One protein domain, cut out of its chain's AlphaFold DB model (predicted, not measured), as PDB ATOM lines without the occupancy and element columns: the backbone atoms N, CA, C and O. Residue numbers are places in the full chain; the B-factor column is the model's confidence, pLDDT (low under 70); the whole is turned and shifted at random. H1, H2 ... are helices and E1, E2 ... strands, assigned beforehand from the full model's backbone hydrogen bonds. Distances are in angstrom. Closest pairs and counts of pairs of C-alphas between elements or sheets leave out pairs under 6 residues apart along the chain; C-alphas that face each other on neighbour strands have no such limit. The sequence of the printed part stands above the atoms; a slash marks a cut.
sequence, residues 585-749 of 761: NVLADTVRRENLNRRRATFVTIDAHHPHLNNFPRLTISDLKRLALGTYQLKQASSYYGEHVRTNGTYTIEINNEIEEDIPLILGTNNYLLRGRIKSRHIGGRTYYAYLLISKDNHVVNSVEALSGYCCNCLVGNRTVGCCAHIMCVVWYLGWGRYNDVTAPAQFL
ATOM      1  N   ASN A 585     145.365 139.132 311.125       95.75
ATOM      2  CA  ASN A 585     146.696 138.571 311.326       95.75
ATOM      3  C   ASN A 585     147.126 138.689 312.796       95.75
ATOM      4  O   ASN A 585     147.871 139.593 313.174       95.75
ATOM      5  N   VAL A 586     146.701 137.718 313.607       92.88
ATOM      6  CA  VAL A 586     146.992 137.651 315.053       92.88
ATOM      7  C   VAL A 586     148.499 137.730 315.355       92.88
ATOM      8  O   VAL A 586     148.917 138.359 316.334       92.88
ATOM      9  N   LEU A 587     149.340 137.133 314.499       93.25
ATOM     10  CA  LEU A 587     150.795 137.214 314.648       93.25
ATOM     11  C   LEU A 587     151.295 138.649 314.445       93.25
ATOM     12  O   LEU A 587     152.110 139.122 315.231       93.25
ATOM     13  N   ALA A 588     150.806 139.353 313.426       94.25
ATOM     14  CA  ALA A 588     151.192 140.739 313.182       94.25
ATOM     15  C   ALA A 588     150.761 141.675 314.321       94.25
ATOM     16  O   ALA A 588     151.520 142.570 314.703       94.25
ATOM     17  N   ASP A 589     149.578 141.451 314.892       92.50
ATOM     18  CA  ASP A 589     149.096 142.224 316.038       92.50
ATOM     19  C   ASP A 589     149.944 141.974 317.282       92.50
ATOM     20  O   ASP A 589     150.305 142.919 317.987       92.50
ATOM     21  N   THR A 590     150.362 140.727 317.498       90.94
ATOM     22  CA  THR A 590     151.295 140.364 318.572       90.94
ATOM     23  C   THR A 590     152.667 140.995 318.350       90.94
ATOM     24  O   THR A 590     153.193 141.642 319.252       90.94
ATOM     25  N   VAL A 591     153.215 140.922 317.131       91.62
ATOM     26  CA  VAL A 591     154.485 141.570 316.753       91.62
ATOM     27  C   VAL A 591     154.460 143.073 317.051       91.62
ATOM     28  O   VAL A 591     155.463 143.632 317.508       91.62
ATOM     29  N   ARG A 592     153.322 143.734 316.800       91.31
ATOM     30  CA  ARG A 592     153.124 145.163 317.066       91.31
ATOM     31  C   ARG A 592     153.002 145.450 318.562       91.31
ATOM     32  O   ARG A 592     153.737 146.297 319.060       91.31
ATOM     33  N   ARG A 593     152.118 144.735 319.265       90.69
ATOM     34  CA  ARG A 593     151.864 144.883 320.709       90.69
ATOM     35  C   ARG A 593     153.134 144.681 321.533       90.69
ATOM     36  O   ARG A 593     153.455 145.496 322.389       90.69
ATOM     37  N   GLU A 594     153.901 143.653 321.191       88.94
ATOM     38  CA  GLU A 594     155.136 143.273 321.881       88.94
ATOM     39  C   GLU A 594     156.380 144.032 321.383       88.94
ATOM     40  O   GLU A 594     157.492 143.812 321.874       88.94
ATOM     41  N   ASN A 595     156.209 144.942 320.412       89.44
ATOM     42  CA  ASN A 595     157.265 145.754 319.804       89.44
ATOM     43  C   ASN A 595     158.465 144.935 319.286       89.44
ATOM     44  O   ASN A 595     159.615 145.377 319.369       89.44
ATOM     45  N   LEU A 596     158.216 143.760 318.697       89.69
ATOM     46  CA  LEU A 596     159.279 142.807 318.334       89.69
ATOM     47  C   LEU A 596     160.274 143.373 317.323       89.69
ATOM     48  O   LEU A 596     161.466 143.091 317.392       89.69
ATOM     49  N   ASN A 597     159.825 144.281 316.454       88.88
ATOM     50  CA  ASN A 597     160.714 144.973 315.521       88.88
ATOM     51  C   ASN A 597     161.840 145.751 316.228       88.88
ATOM     52  O   ASN A 597     162.915 145.896 315.652       88.88
ATOM     53  N   ARG A 598     161.610 146.223 317.463       87.00
ATOM     54  CA  ARG A 598     162.585 146.968 318.279       87.00
ATOM     55  C   ARG A 598     163.389 146.073 319.225       87.00
ATOM     56  O   ARG A 598     164.417 146.518 319.728       87.00
ATOM     57  N   ARG A 599     162.946 144.833 319.469       86.19
ATOM     58  CA  ARG A 599     163.685 143.881 320.306       86.19
ATOM     59  C   ARG A 599     164.999 143.501 319.622       86.19
ATOM     60  O   ARG A 599     165.024 143.244 318.412       86.19
ATOM     61  N   ARG A 600     166.087 143.494 320.399       82.50
ATOM     62  CA  ARG A 600     167.402 143.031 319.938       82.50
ATOM     63  C   ARG A 600     167.338 141.521 319.721       82.50
ATOM     64  O   ARG A 600     166.827 140.813 320.576       82.50
ATOM     65  N   ALA A 601     167.865 141.065 318.594       84.50
ATOM     66  CA  ALA A 601     168.026 139.655 318.273       84.50
ATOM     67  C   ALA A 601     169.358 139.478 317.539       84.50
ATOM     68  O   ALA A 601     169.763 140.355 316.766       84.50
ATOM     69  N   THR A 602     170.032 138.359 317.787       87.75
ATOM     70  CA  THR A 602     171.250 137.982 317.067       87.75
ATOM     71  C   THR A 602     170.851 137.360 315.738       87.75
ATOM     72  O   THR A 602     170.100 136.389 315.720       87.75
ATOM     73  N   PHE A 603     171.336 137.924 314.633       90.25
ATOM     74  CA  PHE A 603     171.039 137.457 313.281       90.25
ATOM     75  C   PHE A 603     172.250 136.759 312.670       90.25
ATOM     76  O   PHE A 603     173.385 137.189 312.864       90.25
ATOM     77  N   VAL A 604     171.972 135.709 311.912       90.88
ATOM     78  CA  VAL A 604     172.926 134.877 311.176       90.88
ATOM     79  C   VAL A 604     172.399 134.684 309.760       90.88
ATOM     80  O   VAL A 604     171.190 134.777 309.531       90.88
ATOM     81  N   THR A 605     173.280 134.459 308.785       92.06
ATOM     82  CA  THR A 605     172.846 134.289 307.394       92.06
ATOM     83  C   THR A 605     171.942 133.067 307.257       92.06
ATOM     84  O   THR A 605     172.086 132.071 307.971       92.06
ATOM     85  N   ILE A 606     170.946 133.155 306.377       90.19
ATOM     86  CA  ILE A 606     169.918 132.115 306.255       90.19
ATOM     87  C   ILE A 606     170.501 130.764 305.811       90.19
ATOM     88  O   ILE A 606     169.941 129.723 306.141       90.19
ATOM     89  N   ASP A 607     171.635 130.784 305.115       87.31
ATOM     90  CA  ASP A 607     172.399 129.641 304.618       87.31
ATOM     91  C   ASP A 607     173.429 129.071 305.609       87.31
ATOM     92  O   ASP A 607     174.016 128.024 305.337       87.31
ATOM     93  N   ALA A 608     173.615 129.700 306.773       84.75
ATOM     94  CA  ALA A 608     174.445 129.145 307.837       84.75
ATOM     95  C   ALA A 608     173.857 127.838 308.415       84.75
ATOM     96  O   ALA A 608     172.689 127.492 308.215       84.75
ATOM     97  N   HIS A 609     174.673 127.089 309.159       84.38
ATOM     98  CA  HIS A 609     174.204 125.895 309.859       84.38
ATOM     99  C   HIS A 609     173.337 126.282 311.069       84.38
ATOM    100  O   HIS A 609     173.829 126.906 312.007       84.38
ATOM    101  N   HIS A 610     172.066 125.862 311.063       82.94
ATOM    102  CA  HIS A 610     171.083 126.159 312.116       82.94
ATOM    103  C   HIS A 610     170.563 124.864 312.763       82.94
ATOM    104  O   HIS A 610     169.542 124.336 312.309       82.94
ATOM    105  N   PRO A 611     171.204 124.342 313.830       79.38
ATOM    106  CA  PRO A 611     170.801 123.081 314.465       79.38
ATOM    107  C   PRO A 611     169.331 123.057 314.912       79.38
ATOM    108  O   PRO A 611     168.650 122.039 314.814       79.38
ATOM    109  N   HIS A 612     168.812 124.203 315.355       76.75
ATOM    110  CA  HIS A 612     167.434 124.359 315.819       76.75
ATOM    111  C   HIS A 612     166.394 124.366 314.676       76.75
ATOM    112  O   HIS A 612     165.201 124.225 314.933       76.75
ATOM    113  N   LEU A 613     166.819 124.480 313.409       82.06
ATOM    114  CA  LEU A 613     165.949 124.442 312.221       82.06
ATOM    115  C   LEU A 613     166.007 123.107 311.472       82.06
ATOM    116  O   LEU A 613     165.503 123.016 310.346       82.06
ATOM    117  N   ASN A 614     166.594 122.068 312.074       79.25
ATOM    118  CA  ASN A 614     166.594 120.714 311.513       79.25
ATOM    119  C   ASN A 614     165.168 120.183 311.283       79.25
ATOM    120  O   ASN A 614     164.942 119.447 310.325       79.25
ATOM    121  N   ASN A 615     164.211 120.640 312.097       79.12
ATOM    122  CA  ASN A 615     162.799 120.260 312.034       79.12
ATOM    123  C   ASN A 615     161.917 121.284 311.293       79.12
ATOM    124  O   ASN A 615     160.696 121.196 311.365       79.12
ATOM    125  N   PHE A 616     162.502 122.275 310.605       89.44
ATOM    126  CA  PHE A 616     161.711 123.179 309.762       89.44
ATOM    127  C   PHE A 616     161.043 122.376 308.628       89.44
ATOM    128  O   PHE A 616     161.719 121.528 308.031       89.44
ATOM    129  N   PRO A 617     159.763 122.640 308.297       91.31
ATOM    130  CA  PRO A 617     159.010 121.814 307.363       91.31
ATOM    131  C   PRO A 617     159.657 121.732 305.987       91.31
ATOM    132  O   PRO A 617     159.955 122.756 305.368       91.31
ATOM    133  N   ARG A 618     159.831 120.504 305.486       92.31
ATOM    134  CA  ARG A 618     160.226 120.260 304.095       92.31
ATOM    135  C   ARG A 618     159.002 120.411 303.203       92.31
ATOM    136  O   ARG A 618     158.033 119.680 303.365       92.31
ATOM    137  N   LEU A 619     159.048 121.359 302.275       94.06
ATOM    138  CA  LEU A 619     157.917 121.742 301.433       94.06
ATOM    139  C   LEU A 619     158.197 121.412 299.972       94.06
ATOM    140  O   LEU A 619     159.318 121.568 299.493       94.06
ATOM    141  N   THR A 620     157.162 121.026 299.236       93.88
ATOM    142  CA  THR A 620     157.224 120.887 297.779       93.88
ATOM    143  C   THR A 620     157.010 122.237 297.082       93.88
ATOM    144  O   THR A 620     156.510 123.205 297.657       93.88
ATOM    145  N   ILE A 621     157.328 122.319 295.784       93.00
ATOM    146  CA  ILE A 621     156.984 123.501 294.974       93.00
ATOM    147  C   ILE A 621     155.466 123.738 294.940       93.00
ATOM    148  O   ILE A 621     155.034 124.891 294.892       93.00
ATOM    149  N   SER A 622     154.655 122.679 294.979       93.75
ATOM    150  CA  SER A 622     153.194 122.793 295.029       93.75
ATOM    151  C   SER A 622     152.727 123.436 296.335       93.75
ATOM    152  O   SER A 622     151.925 124.367 296.289       93.75
ATOM    153  N   ASP A 623     153.318 123.062 297.472       94.94
ATOM    154  CA  ASP A 623     153.037 123.690 298.774       94.94
ATOM    155  C   ASP A 623     153.368 125.184 298.770       94.94
ATOM    156  O   ASP A 623     152.602 126.018 299.254       94.94
ATOM    157  N   LEU A 624     154.494 125.551 298.157       95.56
ATOM    158  CA  LEU A 624     154.921 126.943 298.031       95.56
ATOM    159  C   LEU A 624     153.994 127.748 297.105       95.56
ATOM    160  O   LEU A 624     153.658 128.896 297.407       95.56
ATOM    161  N   LYS A 625     153.534 127.156 295.994       95.00
ATOM    162  CA  LYS A 625     152.526 127.777 295.117       95.00
ATOM    163  C   LYS A 625     151.199 127.970 295.853       95.00
ATOM    164  O   LYS A 625     150.625 129.055 295.748       95.00
ATOM    165  N   ARG A 626     150.764 126.979 296.640       94.88
ATOM    166  CA  ARG A 626     149.576 127.043 297.507       94.88
ATOM    167  C   ARG A 626     149.710 128.133 298.571       94.88
ATOM    168  O   ARG A 626     148.787 128.921 298.751       94.88
ATOM    169  N   LEU A 627     150.878 128.274 299.201       95.12
ATOM    170  CA  LEU A 627     151.167 129.347 300.162       95.12
ATOM    171  C   LEU A 627     151.131 130.745 299.522       95.12
ATOM    172  O   LEU A 627     150.659 131.696 300.141       95.12
ATOM    173  N   ALA A 628     151.646 130.897 298.299       94.50
ATOM    174  CA  ALA A 628     151.663 132.169 297.569       94.50
ATOM    175  C   ALA A 628     150.333 132.501 296.864       94.50
ATOM    176  O   ALA A 628     150.084 133.669 296.521       94.50
ATOM    177  N   LEU A 629     149.508 131.481 296.614       95.00
ATOM    178  CA  LEU A 629     148.383 131.494 295.676       95.00
ATOM    179  C   LEU A 629     148.832 131.874 294.255       95.00
ATOM    180  O   LEU A 629     148.248 132.742 293.601       95.00
ATOM    181  N   GLY A 630     149.955 131.302 293.813       91.94
ATOM    182  CA  GLY A 630     150.528 131.545 292.488       91.94
ATOM    183  C   GLY A 630     152.054 131.460 292.430       91.94
ATOM    184  O   GLY A 630     152.734 131.168 293.405       91.94
ATOM    185  N   THR A 631     152.620 131.731 291.253       90.81
ATOM    186  CA  THR A 631     154.060 131.531 290.988       90.81
ATOM    187  C   THR A 631     154.909 132.795 291.119       90.81
ATOM    188  O   THR A 631     156.136 132.713 291.150       90.81
ATOM    189  N   TYR A 632     154.292 133.977 291.195       88.75
ATOM    190  CA  TYR A 632     155.020 135.249 291.173       88.75
ATOM    191  C   TYR A 632     155.971 135.401 292.367       88.75
ATOM    192  O   TYR A 632     157.148 135.712 292.191       88.75
ATOM    193  N   GLN A 633     155.486 135.154 293.588       92.00
ATOM    194  CA  GLN A 633     156.312 135.275 294.791       92.00
ATOM    195  C   GLN A 633     157.442 134.244 294.825       92.00
ATOM    196  O   GLN A 633     158.513 134.560 295.332       92.00
ATOM    197  N   LEU A 634     157.232 133.063 294.242       91.25
ATOM    198  CA  LEU A 634     158.258 132.031 294.113       91.25
ATOM    199  C   LEU A 634     159.396 132.489 293.188       91.25
ATOM    200  O   LEU A 634     160.559 132.447 293.576       91.25
ATOM    201  N   LYS A 635     159.065 133.035 292.008       89.38
ATOM    202  CA  LYS A 635     160.067 133.633 291.100       89.38
ATOM    203  C   LYS A 635     160.848 134.752 291.790       89.38
ATOM    204  O   LYS A 635     162.062 134.853 291.645       89.38
ATOM    205  N   GLN A 636     160.148 135.575 292.570       90.12
ATOM    206  CA  GLN A 636     160.766 136.636 293.353       90.12
ATOM    207  C   GLN A 636     161.701 136.109 294.445       90.12
ATOM    208  O   GLN A 636     162.765 136.690 294.628       90.12
ATOM    209  N   ALA A 637     161.326 135.040 295.151       90.12
ATOM    210  CA  ALA A 637     162.151 134.425 296.187       90.12
ATOM    211  C   ALA A 637     163.507 133.973 295.642       90.12
ATOM    212  O   ALA A 637     164.530 134.312 296.233       90.12
ATOM    213  N   SER A 638     163.529 133.318 294.477       87.25
ATOM    214  CA  SER A 638     164.778 132.915 293.824       87.25
ATOM    215  C   SER A 638     165.655 134.110 293.440       87.25
ATOM    216  O   SER A 638     166.873 134.032 293.548       87.25
ATOM    217  N   SER A 639     165.068 135.242 293.032       87.44
ATOM    218  CA  SER A 639     165.837 136.468 292.770       87.44
ATOM    219  C   SER A 639     166.404 137.101 294.042       87.44
ATOM    220  O   SER A 639     167.555 137.521 294.031       87.44
ATOM    221  N   TYR A 640     165.625 137.156 295.128       87.25
ATOM    222  CA  TYR A 640     166.107 137.661 296.420       87.25
ATOM    223  C   TYR A 640     167.260 136.812 296.958       87.25
ATOM    224  O   TYR A 640     168.268 137.351 297.404       87.25
ATOM    225  N   TYR A 641     167.132 135.489 296.874       87.56
ATOM    226  CA  TYR A 641     168.198 134.577 297.270       87.56
ATOM    227  C   TYR A 641     169.416 134.668 296.348       87.56
ATOM    228  O   TYR A 641     170.546 134.622 296.818       87.56
ATOM    229  N   GLY A 642     169.197 134.872 295.046       85.56
ATOM    230  CA  GLY A 642     170.278 135.115 294.099       85.56
ATOM    231  C   GLY A 642     171.172 136.278 294.521       85.56
ATOM    232  O   GLY A 642     172.383 136.124 294.539       85.56
ATOM    233  N   GLU A 643     170.587 137.405 294.931       84.81
ATOM    234  CA  GLU A 643     171.357 138.537 295.470       84.81
ATOM    235  C   GLU A 643     172.089 138.201 296.774       84.81
ATOM    236  O   GLU A 643     173.175 138.721 296.997       84.81
ATOM    237  N   HIS A 644     171.532 137.319 297.605       85.88
ATOM    238  CA  HIS A 644     172.154 136.896 298.858       85.88
ATOM    239  C   HIS A 644     173.428 136.066 298.658       85.88
ATOM    240  O   HIS A 644     174.373 136.251 299.422       85.88
ATOM    241  N   VAL A 645     173.465 135.192 297.648       84.25
ATOM    242  CA  VAL A 645     174.608 134.289 297.402       84.25
ATOM    243  C   VAL A 645     175.647 134.843 296.424       84.25
ATOM    244  O   VAL A 645     176.696 134.235 296.222       84.25
ATOM    245  N   ARG A 646     175.376 135.979 295.771       82.31
ATOM    246  CA  ARG A 646     176.340 136.620 294.864       82.31
ATOM    247  C   ARG A 646     177.513 137.207 295.647       82.31
ATOM    248  O   ARG A 646     177.313 137.904 296.637       82.31
ATOM    249  N   THR A 647     178.728 137.055 295.119       71.38
ATOM    250  CA  THR A 647     179.949 137.673 295.677       71.38
ATOM    251  C   THR A 647     179.845 139.199 295.750       71.38
ATOM    252  O   THR A 647     180.263 139.799 296.734       71.38
ATOM    253  N   ASN A 648     179.217 139.816 294.743       68.31
ATOM    254  CA  ASN A 648     178.932 141.256 294.693       68.31
ATOM    255  C   ASN A 648     177.467 141.562 295.057       68.31
ATOM    256  O   ASN A 648     176.905 142.569 294.626       68.31
ATOM    257  N   GLY A 649     176.823 140.652 295.791       67.62
ATOM    258  CA  GLY A 649     175.441 140.776 296.220       67.62
ATOM    259  C   GLY A 649     175.213 142.046 297.029       67.62
ATOM    260  O   GLY A 649     175.990 142.401 297.914       67.62
ATOM    261  N   THR A 650     174.122 142.751 296.741       69.69
ATOM    262  CA  THR A 650     173.829 144.034 297.405       69.69
ATOM    263  C   THR A 650     173.251 143.864 298.817       69.69
ATOM    264  O   THR A 650     173.208 144.813 299.614       69.69
ATOM    265  N   TYR A 651     172.798 142.657 299.164       78.50
ATOM    266  CA  TYR A 651     172.221 142.372 300.468       78.50
ATOM    267  C   TYR A 651     172.267 140.901 300.863       78.50
ATOM    268  O   TYR A 651     172.217 140.016 300.024       78.50
ATOM    269  N   THR A 652     172.264 140.668 302.173       83.94
ATOM    270  CA  THR A 652     172.152 139.352 302.796       83.94
ATOM    271  C   THR A 652     170.737 139.114 303.317       83.94
ATOM    272  O   THR A 652     170.015 140.055 303.672       83.94
ATOM    273  N   ILE A 653     170.335 137.845 303.338       89.69
ATOM    274  CA  ILE A 653     169.129 137.382 304.023       89.69
ATOM    275  C   ILE A 653     169.579 136.687 305.298       89.69
ATOM    276  O   ILE A 653     170.458 135.827 305.269       89.69
ATOM    277  N   GLU A 654     168.982 137.063 306.418       92.81
ATOM    278  CA  GLU A 654     169.376 136.565 307.730       92.81
ATOM    279  C   GLU A 654     168.160 136.113 308.529       92.81
ATOM    280  O   GLU A 654     167.038 136.559 308.285       92.81
ATOM    281  N   ILE A 655     168.391 135.250 309.508       92.50
ATOM    282  CA  ILE A 655     167.401 134.768 310.468       92.50
ATOM    283  C   ILE A 655     167.972 134.848 311.885       92.50
ATOM    284  O   ILE A 655     169.187 134.936 312.062       92.50
ATOM    285  N   ASN A 656     167.112 134.896 312.898       89.06
ATOM    286  CA  ASN A 656     167.546 134.880 314.290       89.06
ATOM    287  C   ASN A 656     168.246 133.556 314.634       89.06
ATOM    288  O   ASN A 656     167.761 132.486 314.282       89.06
ATOM    289  N   ASN A 657     169.378 133.651 315.333       79.31
ATOM    290  CA  ASN A 657     170.196 132.507 315.747       79.31
ATOM    291  C   ASN A 657     169.558 131.692 316.884       79.31
ATOM    292  O   ASN A 657     169.831 130.506 317.043       79.31
ATOM    293  N   GLU A 658     168.730 132.343 317.697       76.75
ATOM    294  CA  GLU A 658     168.019 131.742 318.820       76.75
ATOM    295  C   GLU A 658     166.524 131.817 318.545       76.75
ATOM    296  O   GLU A 658     166.015 132.881 318.190       76.75
ATOM    297  N   ILE A 659     165.825 130.695 318.707       72.81
ATOM    298  CA  ILE A 659     164.371 130.633 318.587       72.81
ATOM    299  C   ILE A 659     163.734 131.380 319.767       72.81
ATOM    300  O   ILE A 659     164.029 131.084 320.922       72.81
ATOM    301  N   GLU A 660     162.808 132.296 319.477       68.00
ATOM    302  CA  GLU A 660     162.014 132.982 320.501       68.00
ATOM    303  C   GLU A 660     160.870 132.044 320.955       68.00
ATOM    304  O   GLU A 660     159.856 131.897 320.264       68.00
ATOM    305  N   GLU A 661     161.061 131.330 322.075       66.75
ATOM    306  CA  GLU A 661     160.080 130.376 322.639       66.75
ATOM    307  C   GLU A 661     159.047 131.025 323.578       66.75
ATOM    308  O   GLU A 661     157.981 130.461 323.821       66.75
ATOM    309  N   ASP A 662     159.325 132.231 324.068       61.97
ATOM    310  CA  ASP A 662     158.482 132.999 324.987       61.97
ATOM    311  C   ASP A 662     157.204 133.537 324.320       61.97
ATOM    312  O   ASP A 662     156.138 133.586 324.933       61.97
ATOM    313  N   ILE A 663     157.276 133.901 323.041       66.31
ATOM    314  CA  ILE A 663     156.160 134.509 322.300       66.31
ATOM    315  C   ILE A 663     155.082 133.496 321.868       66.31
ATOM    316  O   ILE A 663     153.893 133.794 322.016       66.31
ATOM    317  N   PRO A 664     155.421 132.295 321.369       59.50
ATOM    318  CA  PRO A 664     154.448 131.231 321.117       59.50
ATOM    319  C   PRO A 664     153.603 130.837 322.336       59.50
ATOM    320  O   PRO A 664     152.422 130.516 322.171       59.50
ATOM    321  N   LEU A 665     154.173 130.917 323.549       59.94
ATOM    322  CA  LEU A 665     153.442 130.706 324.804       59.94
ATOM    323  C   LEU A 665     152.326 131.747 324.995       59.94
ATOM    324  O   LEU A 665     151.236 131.395 325.441       59.94
ATOM    325  N   ILE A 666     152.558 133.005 324.599       57.16
ATOM    326  CA  ILE A 666     151.567 134.099 324.661       57.16
ATOM    327  C   ILE A 666     150.398 133.849 323.692       57.16
ATOM    328  O   ILE A 666     149.281 134.298 323.941       57.16
ATOM    329  N   LEU A 667     150.639 133.116 322.601       67.19
ATOM    330  CA  LEU A 667     149.611 132.711 321.639       67.19
ATOM    331  C   LEU A 667     148.922 131.384 322.007       67.19
ATOM    332  O   LEU A 667     148.020 130.966 321.287       67.19
ATOM    333  N   GLY A 668     149.308 130.735 323.114       59.56
ATOM    334  CA  GLY A 668     148.696 129.488 323.586       59.56
ATOM    335  C   GLY A 668     148.931 128.287 322.664       59.56
ATOM    336  O   GLY A 668     148.116 127.371 322.631       59.56
ATOM    337  N   THR A 669     150.020 128.292 321.888       67.81
ATOM    338  CA  THR A 669     150.274 127.292 320.837       67.81
ATOM    339  C   THR A 669     151.614 126.582 321.020       67.81
ATOM    340  O   THR A 669     152.599 127.230 321.373       67.81
ATOM    341  N   ASN A 670     151.676 125.276 320.720       82.69
ATOM    342  CA  ASN A 670     152.918 124.489 320.670       82.69
ATOM    343  C   ASN A 670     153.748 124.843 319.422       82.69
ATOM    344  O   ASN A 670     153.943 124.038 318.512       82.69
ATOM    345  N   ASN A 671     154.195 126.093 319.359       85.94
ATOM    346  CA  ASN A 671     154.856 126.676 318.206       85.94
ATOM    347  C   ASN A 671     156.225 127.244 318.592       85.94
ATOM    348  O   ASN A 671     156.565 127.390 319.766       85.94
ATOM    349  N   TYR A 672     157.009 127.607 317.587       86.25
ATOM    350  CA  TYR A 672     158.182 128.448 317.735       86.25
ATOM    351  C   TYR A 672     158.161 129.629 316.769       86.25
ATOM    352  O   TYR A 672     157.575 129.544 315.687       86.25
ATOM    353  N   LEU A 673     158.786 130.742 317.162       89.00
ATOM    354  CA  LEU A 673     158.853 131.947 316.343       89.00
ATOM    355  C   LEU A 673     160.224 132.074 315.669       89.00
ATOM    356  O   LEU A 673     161.266 132.108 316.326       89.00
ATOM    357  N   LEU A 674     160.204 132.189 314.343       91.00
ATOM    358  CA  LEU A 674     161.370 132.502 313.527       91.00
ATOM    359  C   LEU A 674     161.239 133.916 312.956       91.00
ATOM    360  O   LEU A 674     160.222 134.279 312.364       91.00
ATOM    361  N   ARG A 675     162.299 134.704 313.104       92.38
ATOM    362  CA  ARG A 675     162.417 136.090 312.662       92.38
ATOM    363  C   ARG A 675     163.496 136.206 311.588       92.38
ATOM    364  O   ARG A 675     164.682 136.076 311.857       92.38
ATOM    365  N   GLY A 676     163.083 136.518 310.368       92.31
ATOM    366  CA  GLY A 676     163.949 136.863 309.247       92.31
ATOM    367  C   GLY A 676     164.198 138.367 309.117       92.31
ATOM    368  O   GLY A 676     163.342 139.192 309.450       92.31
ATOM    369  N   ARG A 677     165.356 138.726 308.568       91.50
ATOM    370  CA  ARG A 677     165.787 140.083 308.224       91.50
ATOM    371  C   ARG A 677     166.202 140.111 306.753       91.50
ATOM    372  O   ARG A 677     167.094 139.379 306.341       91.50
ATOM    373  N   ILE A 678     165.520 140.930 305.949       90.88
ATOM    374  CA  ILE A 678     165.700 140.989 304.487       90.88
ATOM    375  C   ILE A 678     165.777 142.444 304.034       90.88
ATOM    376  O   ILE A 678     164.877 143.231 304.336       90.88
ATOM    377  N   LYS A 679     166.809 142.824 303.271       85.75
ATOM    378  CA  LYS A 679     166.874 144.179 302.698       85.75
ATOM    379  C   LYS A 679     165.899 144.354 301.528       85.75
ATOM    380  O   LYS A 679     165.563 143.428 300.796       85.75
ATOM    381  N   SER A 680     165.425 145.578 301.355       79.50
ATOM    382  CA  SER A 680     164.547 145.979 300.262       79.50
ATOM    383  C   SER A 680     165.303 145.990 298.939       79.50
ATOM    384  O   SER A 680     166.292 146.703 298.802       79.50
ATOM    385  N   ARG A 681     164.760 145.321 297.916       73.44
ATOM    386  CA  ARG A 681     165.261 145.449 296.536       73.44
ATOM    387  C   ARG A 681     165.019 146.828 295.909       73.44
ATOM    388  O   ARG A 681     165.599 147.142 294.882       73.44
ATOM    389  N   HIS A 682     164.095 147.609 296.473       67.38
ATOM    390  CA  HIS A 682     163.597 148.853 295.868       67.38
ATOM    391  C   HIS A 682     164.182 150.117 296.498       67.38
ATOM    392  O   HIS A 682     164.086 151.186 295.913       67.38
ATOM    393  N   ILE A 683     164.709 150.020 297.722       71.69
ATOM    394  CA  ILE A 683     165.162 151.179 298.502       71.69
ATOM    395  C   ILE A 683     166.465 150.790 299.190       71.69
ATOM    396  O   ILE A 683     166.444 149.975 300.117       71.69
ATOM    397  N   GLY A 684     167.574 151.385 298.746       64.56
ATOM    398  CA  GLY A 684     168.885 151.200 299.365       64.56
ATOM    399  C   GLY A 684     168.831 151.602 300.839       64.56
ATOM    400  O   GLY A 684     168.534 152.746 301.159       64.56
ATOM    401  N   GLY A 685     169.040 150.642 301.741       72.31
ATOM    402  CA  GLY A 685     169.065 150.870 303.193       72.31
ATOM    403  C   GLY A 685     167.791 150.495 303.959       72.31
ATOM    404  O   GLY A 685     167.835 150.415 305.184       72.31
ATOM    405  N   ARG A 686     166.665 150.199 303.292       84.31
ATOM    406  CA  ARG A 686     165.461 149.729 304.002       84.31
ATOM    407  C   ARG A 686     165.551 148.230 304.274       84.31
ATOM    408  O   ARG A 686     165.714 147.451 303.341       84.31
ATOM    409  N   THR A 687     165.337 147.830 305.522       88.88
ATOM    410  CA  THR A 687     165.298 146.424 305.941       88.88
ATOM    411  C   THR A 687     163.907 146.054 306.437       88.88
ATOM    412  O   THR A 687     163.274 146.807 307.177       88.88
ATOM    413  N   TYR A 688     163.429 144.890 306.015       92.75
ATOM    414  CA  TYR A 688     162.172 144.309 306.448       92.75
ATOM    415  C   TYR A 688     162.417 143.148 307.412       92.75
ATOM    416  O   TYR A 688     163.332 142.349 307.220       92.75
ATOM    417  N   TYR A 689     161.562 143.050 308.424       94.75
ATOM    418  CA  TYR A 689     161.462 141.909 309.320       94.75
ATOM    419  C   TYR A 689     160.315 141.015 308.859       94.75
ATOM    420  O   TYR A 689     159.205 141.493 308.595       94.75
ATOM    421  N   ALA A 690     160.604 139.728 308.732       95.62
ATOM    422  CA  ALA A 690     159.666 138.666 308.412       95.62
ATOM    423  C   ALA A 690     159.529 137.765 309.643       95.62
ATOM    424  O   ALA A 690     160.533 137.419 310.245       95.62
ATOM    425  N   TYR A 691     158.316 137.391 310.018       94.88
ATOM    426  CA  TYR A 691     158.040 136.524 311.159       94.88
ATOM    427  C   TYR A 691     157.259 135.310 310.679       94.88
ATOM    428  O   TYR A 691     156.316 135.455 309.895       94.88
ATOM    429  N   LEU A 692     157.656 134.137 311.157       94.00
ATOM    430  CA  LEU A 692     157.034 132.848 310.894       94.00
ATOM    431  C   LEU A 692     156.745 132.175 312.233       94.00
ATOM    432  O   LEU A 692     157.652 132.023 313.047       94.00
ATOM    433  N   LEU A 693     155.499 131.772 312.446       91.69
ATOM    434  CA  LEU A 693     155.085 130.957 313.579       91.69
ATOM    435  C   LEU A 693     154.947 129.513 313.092       91.69
ATOM    436  O   LEU A 693     154.075 129.217 312.267       91.69
ATOM    437  N   ILE A 694     155.828 128.634 313.562       89.94
ATOM    438  CA  ILE A 694     155.939 127.253 313.083       89.94
ATOM    439  C   ILE A 694     155.504 126.279 314.175       89.94
ATOM    440  O   ILE A 694     155.954 126.398 315.311       89.94
ATOM    441  N   SER A 695     154.648 125.319 313.833       87.81
ATOM    442  CA  SER A 695     154.195 124.273 314.752       87.81
ATOM    443  C   SER A 695     155.283 123.247 315.043       87.81
ATOM    444  O   SER A 695     156.014 122.818 314.149       87.81
ATOM    445  N   LYS A 696     155.374 122.860 316.320       83.56
ATOM    446  CA  LYS A 696     156.200 121.752 316.813       83.56
ATOM    447  C   LYS A 696     155.442 120.414 316.780       83.56
ATOM    448  O   LYS A 696     155.978 119.404 317.230       83.56
ATOM    449  N   ASP A 697     154.206 120.385 316.278       83.88
ATOM    450  CA  ASP A 697     153.379 119.181 316.270       83.88
ATOM    451  C   ASP A 697     153.815 118.212 315.164       83.88
ATOM    452  O   ASP A 697     153.813 118.529 313.970       83.88
ATOM    453  N   ASN A 698     154.116 116.973 315.558       81.94
ATOM    454  CA  ASN A 698     154.628 115.939 314.654       81.94
ATOM    455  C   ASN A 698     153.686 115.617 313.480       81.94
ATOM    456  O   ASN A 698     154.145 115.163 312.435       81.94
ATOM    457  N   HIS A 699     152.379 115.859 313.622       82.31
ATOM    458  CA  HIS A 699     151.387 115.561 312.584       82.31
ATOM    459  C   HIS A 699     151.465 116.486 311.363       82.31
ATOM    460  O   HIS A 699     151.043 116.087 310.282       82.31
ATOM    461  N   VAL A 700     151.996 117.704 311.517       81.81
ATOM    462  CA  VAL A 700     152.059 118.707 310.437       81.81
ATOM    463  C   VAL A 700     153.487 119.036 310.009       81.81
ATOM    464  O   VAL A 700     153.671 119.815 309.079       81.81
ATOM    465  N   VAL A 701     154.493 118.418 310.639       77.12
ATOM    466  CA  VAL A 701     155.916 118.799 310.564       77.12
ATOM    467  C   VAL A 701     156.500 118.875 309.148       77.12
ATOM    468  O   VAL A 701     157.437 119.624 308.938       77.12
ATOM    469  N   ASN A 702     155.951 118.159 308.161       81.88
ATOM    470  CA  ASN A 702     156.395 118.203 306.757       81.88
ATOM    471  C   ASN A 702     155.312 118.741 305.811       81.88
ATOM    472  O   ASN A 702     155.216 118.313 304.664       81.88
ATOM    473  N   SER A 703     154.468 119.643 306.305       86.69
ATOM    474  CA  SER A 703     153.359 120.216 305.547       86.69
ATOM    475  C   SER A 703     153.348 121.736 305.629       86.69
ATOM    476  O   SER A 703     153.869 122.329 306.576       86.69
ATOM    477  N   VAL A 704     152.700 122.393 304.663       87.81
ATOM    478  CA  VAL A 704     152.520 123.857 304.694       87.81
ATOM    479  C   VAL A 704     151.704 124.305 305.911       87.81
ATOM    480  O   VAL A 704     151.869 125.425 306.389       87.81
ATOM    481  N   GLU A 705     150.868 123.420 306.453       88.06
ATOM    482  CA  GLU A 705     150.086 123.615 307.672       88.06
ATOM    483  C   GLU A 705     150.957 123.783 308.929       88.06
ATOM    484  O   GLU A 705     150.494 124.410 309.880       88.06
ATOM    485  N   ALA A 706     152.225 123.333 308.932       89.69
ATOM    486  CA  ALA A 706     153.158 123.668 310.013       89.69
ATOM    487  C   ALA A 706     153.392 125.180 310.124       89.69
ATOM    488  O   ALA A 706     153.699 125.677 311.206       89.69
ATOM    489  N   LEU A 707     153.228 125.940 309.035       91.38
ATOM    490  CA  LEU A 707     153.286 127.401 309.052       91.38
ATOM    491  C   LEU A 707     151.953 127.971 309.555       91.38
ATOM    492  O   LEU A 707     151.132 128.478 308.786       91.38
ATOM    493  N   SER A 708     151.759 127.896 310.870       89.88
ATOM    494  CA  SER A 708     150.546 128.346 311.563       89.88
ATOM    495  C   SER A 708     150.273 129.852 311.429       89.88
ATOM    496  O   SER A 708     149.120 130.280 311.469       89.88
ATOM    497  N   GLY A 709     151.310 130.670 311.214       92.25
ATOM    498  CA  GLY A 709     151.166 132.109 311.015       92.25
ATOM    499  C   GLY A 709     152.394 132.748 310.379       92.25
ATOM    500  O   GLY A 709     153.513 132.254 310.503       92.25
ATOM    501  N   TYR A 710     152.194 133.866 309.686       95.62
ATOM    502  CA  TYR A 710     153.287 134.656 309.132       95.62
ATOM    503  C   TYR A 710     152.907 136.128 308.995       95.62
ATOM    504  O   TYR A 710     151.757 136.474 308.722       95.62
ATOM    505  N   CYS A 711     153.887 137.016 309.140       96.75
ATOM    506  CA  CYS A 711     153.719 138.433 308.834       96.75
ATOM    507  C   CYS A 711     155.060 139.074 308.474       96.75
ATOM    508  O   CYS A 711     156.123 138.586 308.841       96.75
ATOM    509  N   CYS A 712     155.037 140.191 307.760       96.38
ATOM    510  CA  CYS A 712     156.233 140.972 307.464       96.38
ATOM    511  C   CYS A 712     155.915 142.454 307.604       96.38
ATOM    512  O   CYS A 712     154.837 142.867 307.203       96.38
ATOM    513  N   ASN A 713     156.849 143.278 308.074       94.50
ATOM    514  CA  ASN A 713     156.656 144.732 308.203       94.50
ATOM    515  C   ASN A 713     156.757 145.508 306.860       94.50
ATOM    516  O   ASN A 713     156.923 146.728 306.847       94.50
ATOM    517  N   CYS A 714     156.697 144.818 305.716       93.38
ATOM    518  CA  CYS A 714     156.585 145.456 304.400       93.38
ATOM    519  C   CYS A 714     155.143 145.892 304.098       93.38
ATOM    520  O   CYS A 714     154.208 145.394 304.718       93.38
ATOM    521  N   LEU A 715     154.950 146.750 303.088       92.00
ATOM    522  CA  LEU A 715     153.655 147.362 302.738       92.00
ATOM    523  C   LEU A 715     152.450 146.398 302.762       92.00
ATOM    524  O   LEU A 715     151.407 146.735 303.306       92.00
ATOM    525  N   VAL A 716     152.599 145.208 302.170       93.25
ATOM    526  CA  VAL A 716     151.532 144.191 302.037       93.25
ATOM    527  C   VAL A 716     151.727 142.995 302.972       93.25
ATOM    528  O   VAL A 716     151.050 141.981 302.833       93.25
ATOM    529  N   GLY A 717     152.708 143.061 303.871       94.69
ATOM    530  CA  GLY A 717     153.161 141.916 304.660       94.69
ATOM    531  C   GLY A 717     152.225 141.512 305.798       94.69
ATOM    532  O   GLY A 717     152.493 140.506 306.443       94.69
ATOM    533  N   ASN A 718     151.136 142.255 306.007       95.62
ATOM    534  CA  ASN A 718     150.106 141.943 306.994       95.62
ATOM    535  C   ASN A 718     149.007 140.993 306.463       95.62
ATOM    536  O   ASN A 718     148.132 140.566 307.213       95.62
ATOM    537  N   ARG A 719     149.028 140.665 305.165       95.69
ATOM    538  CA  ARG A 719     148.021 139.801 304.530       95.69
ATOM    539  C   ARG A 719     148.078 138.355 305.024       95.69
ATOM    540  O   ARG A 719     149.161 137.825 305.261       95.69
ATOM    541  N   THR A 720     146.914 137.719 305.074       96.00
ATOM    542  CA  THR A 720     146.709 136.283 305.333       96.00
ATOM    543  C   THR A 720     146.348 135.515 304.052       96.00
ATOM    544  O   THR A 720     146.527 134.294 303.976       96.00
ATOM    545  N   VAL A 721     145.890 136.227 303.014       96.38
ATOM    546  CA  VAL A 721     145.682 135.713 301.655       96.38
ATOM    547  C   VAL A 721     147.002 135.778 300.880       96.38
ATOM    548  O   VAL A 721     147.453 136.845 300.446       96.38
ATOM    549  N   GLY A 722     147.633 134.618 300.699       95.50
ATOM    550  CA  GLY A 722     148.987 134.516 300.158       95.50
ATOM    551  C   GLY A 722     150.034 135.185 301.062       95.50
ATOM    552  O   GLY A 722     149.717 135.751 302.098       95.50
ATOM    553  N   CYS A 723     151.301 135.231 300.648       95.31
ATOM    554  CA  CYS A 723     152.373 135.842 301.456       95.31
ATOM    555  C   CYS A 723     153.246 136.795 300.633       95.31
ATOM    556  O   CYS A 723     153.273 136.693 299.410       95.31
ATOM    557  N   CYS A 724     153.916 137.777 301.239       94.75
ATOM    558  CA  CYS A 724     154.782 138.693 300.486       94.75
ATOM    559  C   CYS A 724     156.065 137.992 299.988       94.75
ATOM    560  O   CYS A 724     156.404 136.901 300.439       94.75
ATOM    561  N   ALA A 725     156.811 138.634 299.080       92.88
ATOM    562  CA  ALA A 725     158.060 138.070 298.557       92.88
ATOM    563  C   ALA A 725     159.114 137.810 299.651       92.88
ATOM    564  O   ALA A 725     159.876 136.860 299.529       92.88
ATOM    565  N   HIS A 726     159.134 138.607 300.727       93.69
ATOM    566  CA  HIS A 726     160.064 138.408 301.842       93.69
ATOM    567  C   HIS A 726     159.746 137.124 302.619       93.69
ATOM    568  O   HIS A 726     160.634 136.310 302.837       93.69
ATOM    569  N   ILE A 727     158.470 136.909 302.964       96.50
ATOM    570  CA  ILE A 727     158.015 135.675 303.623       96.50
ATOM    571  C   ILE A 727     158.276 134.471 302.724       96.50
ATOM    572  O   ILE A 727     158.867 133.493 303.171       96.50
ATOM    573  N   MET A 728     157.899 134.570 301.445       96.56
ATOM    574  CA  MET A 728     158.146 133.501 300.482       96.56
ATOM    575  C   MET A 728     159.634 133.184 300.357       96.56
ATOM    576  O   MET A 728     159.966 132.020 300.264       96.56
ATOM    577  N   CYS A 729     160.531 134.172 300.390       95.19
ATOM    578  CA  CYS A 729     161.970 133.926 300.290       95.19
ATOM    579  C   CYS A 729     162.512 133.098 301.464       95.19
ATOM    580  O   CYS A 729     163.189 132.099 301.225       95.19
ATOM    581  N   VAL A 730     162.148 133.450 302.706       95.38
ATOM    582  CA  VAL A 730     162.553 132.683 303.901       95.38
ATOM    583  C   VAL A 730     161.997 131.260 303.846       95.38
ATOM    584  O   VAL A 730     162.746 130.298 303.992       95.38
ATOM    585  N   VAL A 731     160.692 131.120 303.588       95.94
ATOM    586  CA  VAL A 731     160.021 129.810 303.552       95.94
ATOM    587  C   VAL A 731     160.534 128.947 302.401       95.94
ATOM    588  O   VAL A 731     160.790 127.763 302.591       95.94
ATOM    589  N   TRP A 732     160.707 129.532 301.217       96.06
ATOM    590  CA  TRP A 732     161.212 128.834 300.040       96.06
ATOM    591  C   TRP A 732     162.607 128.283 300.289       96.06
ATOM    592  O   TRP A 732     162.828 127.110 300.013       96.06
ATOM    593  N   TYR A 733     163.532 129.080 300.831       94.38
ATOM    594  CA  TYR A 733     164.889 128.599 301.067       94.38
ATOM    595  C   TYR A 733     164.934 127.530 302.165       94.38
ATOM    596  O   TYR A 733     165.457 126.444 301.933       94.38
ATOM    597  N   LEU A 734     164.334 127.789 303.333       93.44
ATOM    598  CA  LEU A 734     164.387 126.853 304.462       93.44
ATOM    599  C   LEU A 734     163.594 125.562 304.209       93.44
ATOM    600  O   LEU A 734     164.011 124.491 304.649       93.44
ATOM    601  N   GLY A 735     162.467 125.645 303.503       93.31
ATOM    602  CA  GLY A 735     161.602 124.492 303.255       93.31
ATOM    603  C   GLY A 735     161.948 123.701 301.996       93.31
ATOM    604  O   GLY A 735     161.667 122.507 301.942       93.31
ATOM    605  N   TRP A 736     162.566 124.330 300.993       94.12
ATOM    606  CA  TRP A 736     162.850 123.696 299.702       94.12
ATOM    607  C   TRP A 736     164.276 123.974 299.209       94.12
ATOM    608  O   TRP A 736     165.018 123.038 298.927       94.12
ATOM    609  N   GLY A 737     164.689 125.239 299.139       91.50
ATOM    610  CA  GLY A 737     165.929 125.666 298.491       91.50
ATOM    611  C   GLY A 737     167.195 125.045 299.077       91.50
ATOM    612  O   GLY A 737     168.012 124.557 298.318       91.50
ATOM    613  N   ARG A 738     167.336 124.957 300.405       90.25
ATOM    614  CA  ARG A 738     168.520 124.364 301.061       90.25
ATOM    615  C   ARG A 738     168.705 122.859 300.820       90.25
ATOM    616  O   ARG A 738     169.745 122.309 301.155       90.25
ATOM    617  N   TYR A 739     167.675 122.187 300.303       89.94
ATOM    618  CA  TYR A 739     167.687 120.757 299.981       89.94
ATOM    619  C   TYR A 739     167.853 120.486 298.486       89.94
ATOM    620  O   TYR A 739     167.866 119.331 298.069       89.94
ATOM    621  N   ASN A 740     167.919 121.542 297.680       88.69
ATOM    622  CA  ASN A 740     168.039 121.472 296.236       88.69
ATOM    623  C   ASN A 740     169.267 122.282 295.811       88.69
ATOM    624  O   ASN A 740     169.669 123.219 296.496       88.69
ATOM    625  N   ASP A 741     169.866 121.939 294.676       82.25
ATOM    626  CA  ASP A 741     170.974 122.730 294.145       82.25
ATOM    627  C   ASP A 741     170.427 124.040 293.554       82.25
ATOM    628  O   ASP A 741     169.817 124.068 292.480       82.25
ATOM    629  N   VAL A 742     170.540 125.124 294.323       83.38
ATOM    630  CA  VAL A 742     169.967 126.429 293.988       83.38
ATOM    631  C   VAL A 742     171.069 127.397 293.585       83.38
ATOM    632  O   VAL A 742     171.841 127.878 294.410       83.38
ATOM    633  N   THR A 743     171.058 127.790 292.314       79.25
ATOM    634  CA  THR A 743     171.971 128.798 291.763       79.25
ATOM    635  C   THR A 743     171.323 130.179 291.673       79.25
ATOM    636  O   THR A 743     170.116 130.299 291.435       79.25
ATOM    637  N   ALA A 744     172.127 131.243 291.766       80.38
ATOM    638  CA  ALA A 744     171.635 132.597 291.528       80.38
ATOM    639  C   ALA A 744     171.130 132.759 290.074       80.38
ATOM    640  O   ALA A 744     171.786 132.309 289.130       80.38
ATOM    641  N   PRO A 745     169.980 133.421 289.839       81.12
ATOM    642  CA  PRO A 745     169.489 133.646 288.484       81.12
ATOM    643  C   PRO A 745     170.477 134.471 287.654       81.12
ATOM    644  O   PRO A 745     170.951 135.505 288.109       81.12
ATOM    645  N   ALA A 746     170.746 134.066 286.411       79.62
ATOM    646  CA  ALA A 746     171.594 134.819 285.482       79.62
ATOM    647  C   ALA A 746     172.988 135.198 286.050       79.62
ATOM    648  O   ALA A 746     173.443 136.327 285.877       79.62
ATOM    649  N   GLN A 747     173.680 134.256 286.707       77.62
ATOM    650  CA  GLN A 747     175.061 134.425 287.211       77.62
ATOM    651  C   GLN A 747     176.040 134.990 286.173       77.62
ATOM    652  O   GLN A 747     176.913 135.781 286.509       77.62
ATOM    653  N   PHE A 748     175.857 134.668 284.887       78.69
ATOM    654  CA  PHE A 748     176.699 135.196 283.808       78.69
ATOM    655  C   PHE A 748     176.717 136.739 283.718       78.69
ATOM    656  O   PHE A 748     177.619 137.289 283.086       78.69
ATOM    657  N   LEU A 749     175.741 137.436 284.321       77.75
ATOM    658  CA  LEU A 749     175.693 138.900 284.368       77.75
ATOM    659  C   LEU A 749     176.744 139.513 285.308       77.75
ATOM    660  O   LEU A 749     177.180 140.632 285.044       77.75
TER     661      LEU A 749
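Overview. This is residues 585 to 749 of the 761 residues of the protein "DDE Tnp4 domain-containing protein" of Chilo suppressalis (UniProt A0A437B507). One twisted sheet of five strands has H5 packed slantwise over E3 and E4 on one face, with H3 crossing H5. On the opposite face H1 covers E4 and E5, and the short H4 lies beside the strands. The printed part has 165 residues, with five named helices and five named strands in the order H1 E1 H2 H3 E2 H4 E3 E4 E5 H5. The sheet runs E1 E2 E3 E4 E5, antiparallel throughout; the class is mixed, helices and strands, with under half of the residues in named elements. The whole is compact, with a radius of gyration of the C-alphas of 14.9 A and spans of 49 by 33 by 31 A.

Arrangement. E3, residues 671 to 679, E4, residues 687 to 695, and E5, residues 707 to 712, form a meander, each strand the antiparallel neighbour of the one before. In the hairpin E3 and E4, N 676 and O 690 are within hydrogen-bond range at 2.7 A; in the hairpin E4 and E5, N 691 and O 711 are at 2.8 A. E2, residues 653 to 656, pairs with E3 through N 677 and O 654, 2.8 A. E1, residues 603 to 605, is an edge strand beside E2, with N 655 and O 604 at 2.8 A. H5, residues 725 to 735, has a height over the sheet of 8.4 A; its closest C-alphas to E4 are Ile 727 and Ala 690, 5.9 A. H3, residues 632 to 645, touches H5 at 73 degrees, only just about perpendicular; the closest C-alphas are Ala 637 and Cys 729, 4.1 A. H3 only grazes the sheet, with residues 640 to 645. H2, residues 621 to 628, is not on the sheet and only just touches H5, with 3 pairs of C-alphas within 8 A, the closest Leu 624 and Trp 732, 6.9 A. H2 and H3 touch only at the corner, and only just, with 3 such pairs, the closest Lys 625 and Leu 634, 7.2 A. H1, residues 586 to 593, lies on the face opposite H5 at a height over the sheet of 9.5 A; its closest C-alphas to E5 are Ala 588 and Cys 711, 5.5 A. H4, residues 662 to 666, lies on the same face as H1 and over none of the strands; its closest C-alphas to E3 are Pro 664 and Asn 671, 5.4 A. Every O i to N i+4 pair is within range in H1, H2, H3 and H5; H4 has 0 of 1, and 1 of 2 O i to N i+3 pairs.

Along the chain. E3 and E4 each measure 26.3 A, H3 20.6 A, H5 14.8 A and E5 14.0 A from first to last C-alpha. H1 begins at C-alpha 586 (146.992, 137.651, 315.053), and H5 ends at C-alpha 735 (161.602, 124.492, 303.255).

Size, cuts and confidence. The C-alphas of Gly 668 and Phe 748 are the two farthest apart, 49.0 A. The printed part has no cut. The links E1 to H2, E4 to E5 and E5 to H5 are long. Residues 736 to 749 hold no named element, and their C-alphas lie 12 to 27 A from the mean of all C-alphas. Mean pLDDT of the printed part is 86.5; residues 648 to 650, 660 to 669, 682 and 684 are under 70.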